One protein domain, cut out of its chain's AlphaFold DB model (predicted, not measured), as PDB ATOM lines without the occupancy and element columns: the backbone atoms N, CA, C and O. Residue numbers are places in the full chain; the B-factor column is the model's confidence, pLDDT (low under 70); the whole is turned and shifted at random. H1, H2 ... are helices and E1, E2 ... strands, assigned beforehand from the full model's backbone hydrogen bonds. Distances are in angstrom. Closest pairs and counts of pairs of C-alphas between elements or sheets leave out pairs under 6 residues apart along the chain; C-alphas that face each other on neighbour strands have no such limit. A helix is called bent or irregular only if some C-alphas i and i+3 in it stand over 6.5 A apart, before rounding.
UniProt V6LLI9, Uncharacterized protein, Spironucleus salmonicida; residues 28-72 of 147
ATOM      1  N   GLY A  28      13.001  65.391 -15.339       48.69
ATOM      2  CA  GLY A  28      11.717  64.849 -14.842       48.69
ATOM      3  C   GLY A  28      10.521  64.554 -15.770       48.69
ATOM      4  O   GLY A  28       9.483  64.134 -15.259       48.69
ATOM      5  N   GLY A  29      10.610  64.782 -17.079       46.53
ATOM      6  CA  GLY A  29       9.537  64.633 -18.064       46.53
ATOM      7  C   GLY A  29       9.725  63.396 -18.933       46.53
ATOM      8  O   GLY A  29       8.779  62.640 -19.133       46.53
ATOM      9  N   LEU A  30      10.964  63.119 -19.352       50.47
ATOM     10  CA  LEU A  30      11.299  61.922 -20.134       50.47
ATOM     11  C   LEU A  30      11.111  60.632 -19.322       50.47
ATOM     12  O   LEU A  30      10.594  59.649 -19.844       50.47
ATOM     13  N   THR A  31      11.439  60.645 -18.027       58.09
ATOM     14  CA  THR A  31      11.256  59.478 -17.148       58.09
ATOM     15  C   THR A  31       9.786  59.160 -16.896       58.09
ATOM     16  O   THR A  31       9.428  57.990 -16.836       58.09
ATOM     17  N   LYS A  32       8.912  60.173 -16.791       58.94
ATOM     18  CA  LYS A  32       7.470  59.958 -16.582       58.94
ATOM     19  C   LYS A  32       6.798  59.374 -17.818       58.94
ATOM     20  O   LYS A  32       6.015  58.443 -17.687       58.94
ATOM     21  N   ILE A  33       7.118  59.900 -19.000       69.38
ATOM     22  CA  ILE A  33       6.558  59.406 -20.262       69.38
ATOM     23  C   ILE A  33       7.064  57.985 -20.540       69.38
ATOM     24  O   ILE A  33       6.251  57.107 -20.810       69.38
ATOM     25  N   SER A  34       8.369  57.732 -20.375       71.62
ATOM     26  CA  SER A  34       8.943  56.383 -20.509       71.62
ATOM     27  C   SER A  34       8.280  55.387 -19.557       71.62
ATOM     28  O   SER A  34       7.842  54.331 -19.990       71.62
ATOM     29  N   LEU A  35       8.110  55.757 -18.283       78.81
ATOM     30  CA  LEU A  35       7.489  54.890 -17.281       78.81
ATOM     31  C   LEU A  35       6.020  54.579 -17.607       78.81
ATOM     32  O   LEU A  35       5.566  53.462 -17.381       78.81
ATOM     33  N   VAL A  36       5.270  55.535 -18.165       83.56
ATOM     34  CA  VAL A  36       3.891  55.293 -18.621       83.56
ATOM     35  C   VAL A  36       3.865  54.298 -19.782       83.56
ATOM     36  O   VAL A  36       3.051  53.374 -19.756       83.56
ATOM     37  N   TYR A  37       4.762  54.439 -20.763       85.06
ATOM     38  CA  TYR A  37       4.877  53.464 -21.848       85.06
ATOM     39  C   TYR A  37       5.256  52.077 -21.324       85.06
ATOM     40  O   TYR A  37       4.597  51.105 -21.687       85.06
ATOM     41  N   ASP A  38       6.230  51.982 -20.417       83.31
ATOM     42  CA  ASP A  38       6.639  50.714 -19.805       83.31
ATOM     43  C   ASP A  38       5.471  50.032 -19.074       83.31
ATOM     44  O   ASP A  38       5.228  48.837 -19.263       83.31
ATOM     45  N   ILE A  39       4.677  50.784 -18.302       89.50
ATOM     46  CA  ILE A  39       3.478  50.253 -17.633       89.50
ATOM     47  C   ILE A  39       2.450  49.748 -18.652       89.50
ATOM     48  O   ILE A  39       1.888  48.667 -18.464       89.50
ATOM     49  N   ILE A  40       2.198  50.494 -19.733       93.94
ATOM     50  CA  ILE A  40       1.260  50.078 -20.787       93.94
ATOM     51  C   ILE A  40       1.741  48.782 -21.451       93.94
ATOM     52  O   ILE A  40       0.940  47.863 -21.634       93.94
ATOM     53  N   TYR A  41       3.035  48.670 -21.760       92.31
ATOM     54  CA  TYR A  41       3.610  47.451 -22.327       92.31
ATOM     55  C   TYR A  41       3.469  46.255 -21.385       92.31
ATOM     56  O   TYR A  41       3.061  45.180 -21.829       92.31
ATOM     57  N   ILE A  42       3.730  46.433 -20.088       94.50
ATOM     58  CA  ILE A  42       3.550  45.376 -19.084       94.50
ATOM     59  C   ILE A  42       2.080  44.945 -19.012       94.50
ATOM     60  O   ILE A  42       1.788  43.749 -19.025       94.50
ATOM     61  N   MET A  43       1.143  45.896 -18.992       95.19
ATOM     62  CA  MET A  43      -0.292  45.594 -18.980       95.19
ATOM     63  C   MET A  43      -0.725  44.825 -20.232       95.19
ATOM     64  O   MET A  43      -1.434  43.824 -20.124       95.19
ATOM     65  N   LEU A  44      -0.263  45.239 -21.414       95.81
ATOM     66  CA  LEU A  44      -0.521  44.527 -22.668       95.81
ATOM     67  C   LEU A  44       0.059  43.112 -22.639       95.81
ATOM     68  O   LEU A  44      -0.624  42.164 -23.024       95.81
ATOM     69  N   PHE A  45       1.279  42.944 -22.135       96.06
ATOM     70  CA  PHE A  45       1.916  41.636 -22.023       96.06
ATOM     71  C   PHE A  45       1.136  40.697 -21.094       96.06
ATOM     72  O   PHE A  45       0.894  39.540 -21.438       96.06
ATOM     73  N   ILE A  46       0.664  41.204 -19.951       96.31
ATOM     74  CA  ILE A  46      -0.184  40.445 -19.024       96.31
ATOM     75  C   ILE A  46      -1.506  40.057 -19.696       96.31
ATOM     76  O   ILE A  46      -1.919  38.901 -19.602       96.31
ATOM     77  N   LEU A  47      -2.159  40.980 -20.410       96.38
ATOM     78  CA  LEU A  47      -3.405  40.694 -21.127       96.38
ATOM     79  C   LEU A  47      -3.222  39.606 -22.195       96.38
ATOM     80  O   LEU A  47      -4.058  38.706 -22.308       96.38
ATOM     81  N   ILE A  48      -2.116  39.649 -22.941       96.25
ATOM     82  CA  ILE A  48      -1.760  38.613 -23.920       96.25
ATOM     83  C   ILE A  48      -1.497  37.275 -23.212       96.25
ATOM     84  O   ILE A  48      -2.022  36.244 -23.628       96.25
ATOM     85  N   GLY A  49      -0.750  37.272 -22.108       96.12
ATOM     86  CA  GLY A  49      -0.489  36.058 -21.332       96.12
ATOM     87  C   GLY A  49      -1.771  35.409 -20.801       96.12
ATOM     88  O   GLY A  49      -1.961  34.197 -20.922       96.12
ATOM     89  N   VAL A  50      -2.697  36.211 -20.267       95.00
ATOM     90  CA  VAL A  50      -3.989  35.730 -19.757       95.00
ATOM     91  C   VAL A  50      -4.875  35.204 -20.886       95.00
ATOM     92  O   VAL A  50      -5.521  34.168 -20.714       95.00
ATOM     93  N   SER A  51      -4.914  35.872 -22.040       94.75
ATOM     94  CA  SER A  51      -5.721  35.413 -23.177       94.75
ATOM     95  C   SER A  51      -5.197  34.089 -23.739       94.75
ATOM     96  O   SER A  51      -5.980  33.152 -23.912       94.75
ATOM     97  N   LEU A  52      -3.879  33.951 -23.906       94.31
ATOM     98  CA  LEU A  52      -3.239  32.698 -24.305       94.31
ATOM     99  C   LEU A  52      -3.501  31.583 -23.292       94.31
ATOM    100  O   LEU A  52      -3.858  30.474 -23.687       94.31
ATOM    101  N   TRP A  53      -3.411  31.873 -21.991       91.19
ATOM    102  CA  TRP A  53      -3.741  30.905 -20.945       91.19
ATOM    103  C   TRP A  53      -5.192  30.421 -21.052       91.19
ATOM    104  O   TRP A  53      -5.464  29.224 -20.945       91.19
ATOM    105  N   ARG A  54      -6.142  31.337 -21.276       90.19
ATOM    106  CA  ARG A  54      -7.563  31.000 -21.443       90.19
ATOM    107  C   ARG A  54      -7.792  30.134 -22.677       90.19
ATOM    108  O   ARG A  54      -8.482  29.124 -22.574       90.19
ATOM    109  N   VAL A  55      -7.201  30.498 -23.814       90.88
ATOM    110  CA  VAL A  55      -7.295  29.716 -25.055       90.88
ATOM    111  C   VAL A  55      -6.682  28.331 -24.859       90.88
ATOM    112  O   VAL A  55      -7.300  27.339 -25.236       90.88
ATOM    113  N   TYR A  56      -5.519  28.248 -24.213       88.06
ATOM    114  CA  TYR A  56      -4.869  26.981 -23.899       88.06
ATOM    115  C   TYR A  56      -5.743  26.098 -22.999       88.06
ATOM    116  O   TYR A  56      -5.938  24.926 -23.311       88.06
ATOM    117  N   ASP A  57      -6.335  26.643 -21.929       82.19
ATOM    118  CA  ASP A  57      -7.229  25.879 -21.048       82.19
ATOM    119  C   ASP A  57      -8.486  25.397 -21.796       82.19
ATOM    120  O   ASP A  57      -8.906  24.253 -21.632       82.19
ATOM    121  N   ILE A  58      -9.058  26.223 -22.681       83.44
ATOM    122  CA  ILE A  58     -10.205  25.837 -23.519       83.44
ATOM    123  C   ILE A  58      -9.825  24.712 -24.487       83.44
ATOM    124  O   ILE A  58     -10.537  23.710 -24.564       83.44
ATOM    125  N   GLN A  59      -8.713  24.848 -25.212       84.00
ATOM    126  CA  GLN A  59      -8.248  23.828 -26.155       84.00
ATOM    127  C   GLN A  59      -7.938  22.512 -25.439       84.00
ATOM    128  O   GLN A  59      -8.340  21.441 -25.886       84.00
ATOM    129  N   LYS A  60      -7.310  22.586 -24.264       75.19
ATOM    130  CA  LYS A  60      -6.985  21.412 -23.454       75.19
ATOM    131  C   LYS A  60      -8.242  20.695 -22.948       75.19
ATOM    132  O   LYS A  60      -8.300  19.468 -23.005       75.19
ATOM    133  N   ARG A  61      -9.290  21.435 -22.556       72.50
ATOM    134  CA  ARG A  61     -10.612  20.857 -22.237       72.50
ATOM    135  C   ARG A  61     -11.276  20.206 -23.453       72.50
ATOM    136  O   ARG A  61     -11.881  19.149 -23.303       72.50
ATOM    137  N   ARG A  62     -11.144  20.792 -24.651       74.25
ATOM    138  CA  ARG A  62     -11.659  20.202 -25.906       74.25
ATOM    139  C   ARG A  62     -10.964  18.889 -26.266       74.25
ATOM    140  O   ARG A  62     -11.621  17.983 -26.756       74.25
ATOM    141  N   MET A  63      -9.678  18.753 -25.948       73.44
ATOM    142  CA  MET A  63      -8.924  17.498 -26.082       73.44
ATOM    143  C   MET A  63      -9.284  16.446 -25.009       73.44
ATOM    144  O   MET A  63      -8.664  15.389 -24.944       73.44
ATOM    145  N   GLY A  64     -10.273  16.718 -24.148       66.69
ATOM    146  CA  GLY A  64     -10.766  15.773 -23.145       66.69
ATOM    147  C   GLY A  64      -9.957  15.730 -21.847       66.69
ATOM    148  O   GLY A  64     -10.281  14.932 -20.966       66.69
ATOM    149  N   PHE A  65      -8.945  16.593 -21.690       68.75
ATOM    150  CA  PHE A  65      -8.210  16.702 -20.433       68.75
ATOM    151  C   PHE A  65      -9.072  17.390 -19.379       68.75
ATOM    152  O   PHE A  65      -9.565  18.504 -19.573       68.75
ATOM    153  N   THR A  66      -9.214  16.745 -18.226       65.81
ATOM    154  CA  THR A  66      -9.931  17.309 -17.079       65.81
ATOM    155  C   THR A  66      -8.933  17.722 -16.010       65.81
ATOM    156  O   THR A  66      -7.949  17.032 -15.742       65.81
ATOM    157  N   ARG A  67      -9.157  18.904 -15.433       67.50
ATOM    158  CA  ARG A  67      -8.324  19.426 -14.353       67.50
ATOM    159  C   ARG A  67      -8.805  18.784 -13.058       67.50
ATOM    160  O   ARG A  67      -9.896  19.097 -12.592       67.50
ATOM    161  N   VAL A  68      -8.015  17.874 -12.503       70.94
ATOM    162  CA  VAL A  68      -8.340  17.162 -11.263       70.94
ATOM    163  C   VAL A  68      -7.374  17.613 -10.178       70.94
ATOM    164  O   VAL A  68      -6.182  17.833 -10.413       70.94
ATOM    165  N   ARG A  69      -7.896  17.782  -8.967       73.50
ATOM    166  CA  ARG A  69      -7.086  18.080  -7.791       73.50
ATOM    167  C   ARG A  69      -6.424  16.786  -7.311       73.50
ATOM    168  O   ARG A  69      -7.103  15.918  -6.776       73.50
ATOM    169  N   LYS A  70      -5.108  16.659  -7.499       68.62
ATOM    170  CA  LYS A  70      -4.293  15.595  -6.894       68.62
ATOM    171  C   LYS A  70      -3.633  16.178  -5.639       68.62
ATOM    172  O   LYS A  70      -2.582  16.811  -5.711       68.62
ATOM    173  N   GLY A  71      -4.300  16.036  -4.490       71.19
ATOM    174  CA  GLY A  71      -3.833  16.583  -3.210       71.19
ATOM    175  C   GLY A  71      -3.767  18.120  -3.198       71.19
ATOM    176  O   GLY A  71      -4.795  18.798  -3.311       71.19
ATOM    177  N   CYS A  72      -2.560  18.677  -3.054       74.31
ATOM    178  CA  CYS A  72      -2.307  20.127  -3.031       74.31
ATOM    179  C   CYS A  72      -2.183  20.769  -4.424       74.31
ATOM    180  O   CYS A  72      -2.266  21.990  -4.530       74.31
TER     181      CYS A  72
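This is residues 28 to 72 of the 147 residues of an uncharacterized protein of Spironucleus salmonicida (UniProt V6LLI9). One long, nearly straight helix, H1, makes the long arm of an L, and after Arg 62 the backbone turns through a tight link into a short arm that holds the strand E1 and the last printed residues. There is no second layer and no packed core: residues 28 to 56 stand free, of which 30 to 56 belong to H1. The printed part has 45 residues, with one named helix followed by one named strand, and E1 pairs with no named strand. The class is mostly helix, and the whole is extended, with a radius of gyration of the C-alphas of 18.0 A and spans of 54 by 25 by 5 A.

H1 covers residues 30 to 62, from Leu 30 to Arg 62, and measures 48.0 A from first to last C-alpha. C-alpha 30 is at (11.299, 61.922, -20.134) and C-alpha 62 at (-11.659, 20.202, -25.906). E1 covers residues 66 to 70, from Thr 66 to Lys 70, and measures 11.8 A; C-alpha 70 is at (-4.293, 15.595, -6.894).

H1 is not bent, and in it each O i to N i+4 pair is within hydrogen-bond range. H1 and E1 meet only through their link, which is tight, with 3 residues between them. The two are near each other, with 5 pairs of C-alphas within 10 A. Residues 58 to 64, of which 58 to 62 belong to H1, also stand free.

The two C-alphas farthest apart, those of Gly 28 and Gly 64, are 54.6 A apart, and the C-alphas of Gly 28 and Cys 72 are 48.3 A apart. The printed part has no cut. The mean pLDDT of the printed part is 79.9; the model's confidence is under 70 at residues 28 to 33, residues 64 to 67 and residue 70.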